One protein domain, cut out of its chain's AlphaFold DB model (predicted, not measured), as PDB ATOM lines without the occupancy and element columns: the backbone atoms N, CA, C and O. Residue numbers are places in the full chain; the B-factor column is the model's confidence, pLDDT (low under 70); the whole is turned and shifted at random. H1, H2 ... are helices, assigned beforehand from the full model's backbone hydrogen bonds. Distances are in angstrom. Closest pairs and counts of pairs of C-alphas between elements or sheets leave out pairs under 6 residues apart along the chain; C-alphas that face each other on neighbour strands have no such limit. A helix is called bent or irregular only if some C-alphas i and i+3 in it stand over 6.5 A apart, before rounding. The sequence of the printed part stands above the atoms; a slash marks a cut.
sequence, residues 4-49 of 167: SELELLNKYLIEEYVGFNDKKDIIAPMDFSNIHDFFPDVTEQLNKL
ATOM      1  N   SER A   4       6.212  15.648 -30.690       82.44
ATOM      2  CA  SER A   4       6.002  14.472 -29.836       82.44
ATOM      3  C   SER A   4       6.694  13.220 -30.370       82.44
ATOM      4  O   SER A   4       7.263  12.446 -29.608       82.44
ATOM      5  N   GLU A   5       6.652  13.023 -31.682       86.06
ATOM      6  CA  GLU A   5       7.228  11.882 -32.377       86.06
ATOM      7  C   GLU A   5       8.758  11.938 -32.332       86.06
ATOM      8  O   GLU A   5       9.402  10.926 -32.069       86.06
ATOM      9  N   LEU A   6       9.336  13.129 -32.508       85.25
ATOM     10  CA  LEU A   6      10.778  13.354 -32.402       85.25
ATOM     11  C   LEU A   6      11.285  13.222 -30.959       85.25
ATOM     12  O   LEU A   6      12.342  12.637 -30.731       85.25
ATOM     13  N   GLU A   7      10.525  13.708 -29.972       84.75
ATOM     14  CA  GLU A   7      10.830  13.495 -28.550       84.75
ATOM     15  C   GLU A   7      10.825  12.000 -28.198       84.75
ATOM     16  O   GLU A   7      11.727  11.523 -27.505       84.75
ATOM     17  N   LEU A   8       9.846  11.249 -28.714       87.00
ATOM     18  CA  LEU A   8       9.753   9.807 -28.510       87.00
ATOM     19  C   LEU A   8      10.891   9.048 -29.204       87.00
ATOM     20  O   LEU A   8      11.491   8.167 -28.592       87.00
ATOM     21  N   LEU A   9      11.223   9.409 -30.445       88.00
ATOM     22  CA  LEU A   9      12.355   8.832 -31.170       88.00
ATOM     23  C   LEU A   9      13.661   9.038 -30.403       88.00
ATOM     24  O   LEU A   9      14.405   8.084 -30.194       88.00
ATOM     25  N   ASN A  10      13.925  10.268 -29.956       86.38
ATOM     26  CA  ASN A  10      15.134  10.578 -29.202       86.38
ATOM     27  C   ASN A  10      15.205   9.763 -27.903       86.38
ATOM     28  O   ASN A  10      16.256   9.234 -27.553       86.38
ATOM     29  N   LYS A  11      14.067   9.600 -27.217       87.00
ATOM     30  CA  LYS A  11      13.977   8.729 -26.045       87.00
ATOM     31  C   LYS A  11      14.352   7.283 -26.385       87.00
ATOM     32  O   LYS A  11      15.194   6.713 -25.701       87.00
ATOM     33  N   TYR A  12      13.787   6.702 -27.444       89.69
ATOM     34  CA  TYR A  12      14.102   5.326 -27.851       89.69
ATOM     35  C   TYR A  12      15.559   5.151 -28.287       89.69
ATOM     36  O   TYR A  12      16.178   4.146 -27.943       89.69
ATOM     37  N   LEU A  13      16.146   6.137 -28.969       88.69
ATOM     38  CA  LEU A  13      17.568   6.110 -29.321       88.69
ATOM     39  C   LEU A  13      18.483   6.111 -28.093       88.69
ATOM     40  O   LEU A  13      19.552   5.518 -28.145       88.69
ATOM     41  N   ILE A  14      18.095   6.769 -27.002       87.44
ATOM     42  CA  ILE A  14      18.911   6.839 -25.781       87.44
ATOM     43  C   ILE A  14      18.676   5.621 -24.879       87.44
ATOM     44  O   ILE A  14      19.623   5.086 -24.304       87.44
ATOM     45  N   GLU A  15      17.419   5.206 -24.717       89.75
ATOM     46  CA  GLU A  15      17.024   4.216 -23.709       89.75
ATOM     47  C   GLU A  15      16.976   2.779 -24.246       89.75
ATOM     48  O   GLU A  15      17.236   1.845 -23.488       89.75
ATOM     49  N   GLU A  16      16.647   2.584 -25.527       87.94
ATOM     50  CA  GLU A  16      16.328   1.260 -26.086       87.94
ATOM     51  C   GLU A  16      17.278   0.819 -27.208       87.94
ATOM     52  O   GLU A  16      17.476  -0.378 -27.423       87.94
ATOM     53  N   TYR A  17      17.902   1.760 -27.921       90.19
ATOM     54  CA  TYR A  17      18.833   1.427 -28.992       90.19
ATOM     55  C   TYR A  17      20.150   0.876 -28.433       90.19
ATOM     56  O   TYR A  17      20.983   1.595 -27.884       90.19
ATOM     57  N   VAL A  18      20.369  -0.427 -28.630       90.19
ATOM     58  CA  VAL A  18      21.543  -1.156 -28.115       90.19
ATOM     59  C   VAL A  18      22.868  -0.535 -28.582       90.19
ATOM     60  O   VAL A  18      23.835  -0.510 -27.823       90.19
ATOM     61  N   GLY A  19      22.905   0.017 -29.799       89.19
ATOM     62  CA  GLY A  19      24.086   0.674 -30.363       89.19
ATOM     63  C   GLY A  19      24.353   2.093 -29.844       89.19
ATOM     64  O   GLY A  19      25.305   2.725 -30.302       89.19
ATOM     65  N   PHE A  20      23.544   2.622 -28.916       90.69
ATOM     66  CA  PHE A  20      23.653   4.009 -28.449       90.69
ATOM     67  C   PHE A  20      25.052   4.348 -27.941       90.69
ATOM     68  O   PHE A  20      25.633   5.342 -28.364       90.69
ATOM     69  N   ASN A  21      25.625   3.519 -27.063       90.62
ATOM     70  CA  ASN A  21      26.921   3.819 -26.449       90.62
ATOM     71  C   ASN A  21      28.051   3.947 -27.479       90.62
ATOM     72  O   ASN A  21      28.930   4.793 -27.306       90.62
ATOM     73  N   ASP A  22      27.988   3.159 -28.551       91.31
ATOM     74  CA  ASP A  22      28.977   3.160 -29.629       91.31
ATOM     75  C   ASP A  22      28.771   4.330 -30.601       91.31
ATOM     76  O   ASP A  22      29.718   4.772 -31.248       91.31
ATOM     77  N   LYS A  23      27.540   4.850 -30.699       91.19
ATOM     78  CA  LYS A  23      27.146   5.869 -31.687       91.19
ATOM     79  C   LYS A  23      26.694   7.197 -31.082       91.19
ATOM     80  O   LYS A  23      26.233   8.073 -31.808       91.19
ATOM     81  N   LYS A  24      26.848   7.391 -29.772       91.12
ATOM     82  CA  LYS A  24      26.390   8.589 -29.047       91.12
ATOM     83  C   LYS A  24      26.917   9.897 -29.642       91.12
ATOM     84  O   LYS A  24      26.201  10.889 -29.633       91.12
ATOM     85  N   ASP A  25      28.132   9.889 -30.192       89.94
ATOM     86  CA  ASP A  25      28.763  11.074 -30.785       89.94
ATOM     87  C   ASP A  25      28.154  11.433 -32.153       89.94
ATOM     88  O   ASP A  25      28.275  12.570 -32.597       89.94
ATOM     89  N   ILE A  26      27.466  10.482 -32.797       87.25
ATOM     90  CA  ILE A  26      26.671  10.682 -34.019       87.25
ATOM     91  C   ILE A  26      25.229  11.060 -33.654       87.25
ATOM     92  O   ILE A  26      24.643  11.927 -34.294       87.25
ATOM     93  N   ILE A  27      24.670  10.447 -32.604       86.62
ATOM     94  CA  ILE A  27      23.296  10.695 -32.133       86.62
ATOM     95  C   ILE A  27      23.159  12.093 -31.518       86.62
ATOM     96  O   ILE A  27      22.206  12.804 -31.818       86.62
ATOM     97  N   ALA A  28      24.109  12.515 -30.681       83.69
ATOM     98  CA  ALA A  28      24.062  13.801 -29.986       83.69
ATOM     99  C   ALA A  28      23.922  15.029 -30.914       83.69
ATOM    100  O   ALA A  28      23.163  15.932 -30.556       83.69
ATOM    101  N   PRO A  29      24.609  15.109 -32.073       83.38
ATOM    102  CA  PRO A  29      24.437  16.209 -33.019       83.38
ATOM    103  C   PRO A  29      23.296  16.019 -34.032       83.38
ATOM    104  O   PRO A  29      23.179  16.857 -34.925       83.38
ATOM    105  N   MET A  30      22.477  14.958 -33.959       83.00
ATOM    106  CA  MET A  30      21.345  14.812 -34.883       83.00
ATOM    107  C   MET A  30      20.392  15.997 -34.759       83.00
ATOM    108  O   MET A  30      19.921  16.331 -33.671       83.00
ATOM    109  N   ASP A  31      20.098  16.623 -35.895       76.44
ATOM    110  CA  ASP A  31      19.238  17.792 -35.956       76.44
ATOM    111  C   ASP A  31      17.908  17.443 -36.624       76.44
ATOM    112  O   ASP A  31      17.836  17.171 -37.822       76.44
ATOM    113  N   PHE A  32      16.843  17.488 -35.827       77.56
ATOM    114  CA  PHE A  32      15.469  17.291 -36.279       77.56
ATOM    115  C   PHE A  32      14.689  18.616 -36.382       77.56
ATOM    116  O   PHE A  32      13.458  18.620 -36.428       77.56
ATOM    117  N   SER A  33      15.369  19.765 -36.381       73.75
ATOM    118  CA  SER A  33      14.714  21.077 -36.463       73.75
ATOM    119  C   SER A  33      14.117  21.380 -37.843       73.75
ATOM    120  O   SER A  33      13.127  22.108 -37.925       73.75
ATOM    121  N   ASN A  34      14.659  20.775 -38.906       71.81
ATOM    122  CA  ASN A  34      14.265  21.005 -40.303       71.81
ATOM    123  C   ASN A  34      13.448  19.849 -40.912       71.81
ATOM    124  O   ASN A  34      13.500  19.624 -42.116       71.81
ATOM    125  N   ILE A  35      12.696  19.104 -40.094       82.00
ATOM    126  CA  ILE A  35      11.839  18.016 -40.587       82.00
ATOM    127  C   ILE A  35      10.602  18.598 -41.283       82.00
ATOM    128  O   ILE A  35       9.732  19.205 -40.646       82.00
ATOM    129  N   HIS A  36      10.519  18.386 -42.593       81.06
ATOM    130  CA  HIS A  36       9.404  18.756 -43.458       81.06
ATOM    131  C   HIS A  36       8.495  17.557 -43.739       81.06
ATOM    132  O   HIS A  36       7.270  17.692 -43.679       81.06
ATOM    133  N   ASP A  37       9.087  16.390 -43.991       81.19
ATOM    134  CA  ASP A  37       8.404  15.112 -44.166       81.19
ATOM    135  C   ASP A  37       9.054  14.085 -43.228       81.19
ATOM    136  O   ASP A  37      10.235  13.762 -43.346       81.19
ATOM    137  N   PHE A  38       8.282  13.603 -42.249       83.00
ATOM    138  CA  PHE A  38       8.808  12.810 -41.138       83.00
ATOM    139  C   PHE A  38       9.576  11.575 -41.610       83.00
ATOM    140  O   PHE A  38      10.637  11.277 -41.078       83.00
ATOM    141  N   PHE A  39       9.057  10.851 -42.603       84.06
ATOM    142  CA  PHE A  39       9.668   9.595 -43.020       84.06
ATOM    143  C   PHE A  39      11.037   9.798 -43.694       84.06
ATOM    144  O   PHE A  39      12.023   9.290 -43.159       84.06
ATOM    145  N   PRO A  40      11.153  10.505 -44.837       83.62
ATOM    146  CA  PRO A  40      12.434  10.638 -45.524       83.62
ATOM    147  C   PRO A  40      13.458  11.419 -44.695       83.62
ATOM    148  O   PRO A  40      14.611  10.998 -44.636       83.62
ATOM    149  N   ASP A  41      13.052  12.487 -44.001       86.75
ATOM    150  CA  ASP A  41      14.005  13.361 -43.314       86.75
ATOM    151  C   ASP A  41      14.571  12.703 -42.048       86.75
ATOM    152  O   ASP A  41      15.756  12.839 -41.743       86.75
ATOM    153  N   VAL A  42      13.748  11.952 -41.304       88.38
ATOM    154  CA  VAL A  42      14.235  11.214 -40.133       88.38
ATOM    155  C   VAL A  42      15.032   9.983 -40.564       88.38
ATOM    156  O   VAL A  42      16.081   9.724 -39.977       88.38
ATOM    157  N   THR A  43      14.605   9.256 -41.603       87.25
ATOM    158  CA  THR A  43      15.391   8.138 -42.154       87.25
ATOM    159  C   THR A  43      16.780   8.598 -42.603       87.25
ATOM    160  O   THR A  43      17.758   7.919 -42.303       87.25
ATOM    161  N   GLU A  44      16.901   9.773 -43.230       86.75
ATOM    162  CA  GLU A  44      18.198  10.360 -43.595       86.75
ATOM    163  C   GLU A  44      19.117  10.533 -42.374       86.75
ATOM    164  O   GLU A  44      20.289  10.165 -42.419       86.75
ATOM    165  N   GLN A  45      18.591  11.031 -41.247       88.50
ATOM    166  CA  GLN A  45      19.377  11.149 -40.014       88.50
ATOM    167  C   GLN A  45      19.747   9.778 -39.436       88.50
ATOM    168  O   GLN A  45      20.893   9.576 -39.039       88.50
ATOM    169  N   LEU A  46      18.810   8.827 -39.397       89.06
ATOM    170  CA  LEU A  46      19.054   7.496 -38.835       89.06
ATOM    171  C   LEU A  46      20.075   6.698 -39.653       89.06
ATOM    172  O   LEU A  46      20.901   5.997 -39.070       89.06
ATOM    173  N   ASN A  47      20.093   6.854 -40.977       87.75
ATOM    174  CA  ASN A  47      21.044   6.161 -41.846       87.75
ATOM    175  C   ASN A  47      22.506   6.559 -41.588       87.75
ATOM    176  O   ASN A  47      23.394   5.737 -41.816       87.75
ATOM    177  N   LYS A  48      22.773   7.740 -41.009       87.12
ATOM    178  CA  LYS A  48      24.122   8.151 -40.559       87.12
ATOM    179  C   LYS A  48      24.690   7.248 -39.467       87.12
ATOM    180  O   LYS A  48      25.893   7.232 -39.222       87.12
ATOM    181  N   LEU A  49      23.828   6.492 -38.788       88.31
ATOM    182  CA  LEU A  49      24.250   5.481 -37.828       88.31
ATOM    183  C   LEU A  49      24.768   4.224 -38.528       88.31
ATOM    184  O   LEU A  49      25.395   3.410 -37.858       88.31
TER     185      LEU A  49
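What this domain is: This is residues 4 to 49 of the 167 residues of an uncharacterized protein of Macrococcus canis (UniProt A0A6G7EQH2). Two helices, H1 and H3, run roughly the same way with a gap between them, and the short, irregular H2 sits at the end towards which both run. From H2 the chain returns through residues 28 to 37, which have no named element, to the other end, where H3 begins; the three helices and this stretch make an open frame with few contacts. The printed part has 46 residues with three named helices, in the order H1, H2, H3, and no named strand; the class is all helix. The whole is compact, with a radius of gyration of the C-alphas of 10.2 A, and its C-alphas span 29 by 20 by 14 A along the three main axes.

How they stand to each other: The longest helix is H1, residues 4 to 15. H2, residues 20 to 27, only just touches it, with 3 pairs of C-alphas within 8 A, and H1 touches H2 with residues 13 to 14 alone. The closest C-alphas of the two are those of Ile 14 and Phe 20, 6.1 A apart. H1 and H2 run opposite ways at a steep tilt of 42 degrees and form a helical hairpin. H3, residues 38 to 47, touches no helix, but H1 and H3 are near each other, with 5 pairs of C-alphas within 10 A and no pair within 8 A. H2 and H3 are apart. In H1 and H3 every backbone O i to N i+4 pair is within hydrogen-bond range; in H2 it is 2 of 4, beside 3 of 5 pairs from O i to N i+3.

Where its parts are: H1 begins at C-alpha 4, at (6.002, 14.472, -29.836), and measures 16.3 A from first to last C-alpha. H2, from Phe 20 to Ile 27, measures 7.6 A; it is irregular, with C-alphas 22 and 25 at 8.0 A, against about 5 A in a regular helix, and its line is a rough one. C-alpha 20 is at (23.653, 4.009, -28.449). H3, from Phe 38 to Asn 47, measures 13.9 A and ends at C-alpha 47, at (21.044, 6.161, -41.846).

The domain as a whole: The two C-alphas farthest apart are those of Asn 21 and His 36, at 28.6 A, and the first and last printed C-alphas, of Ser 4 and Leu 49, are 21.9 A apart. The printed part has no cut. The link from H1 to H2, 4 residues, is tight; the link from H2 to H3, 10 residues, is short. The mean pLDDT of the printed part is 85.9, and no printed residue is under 70.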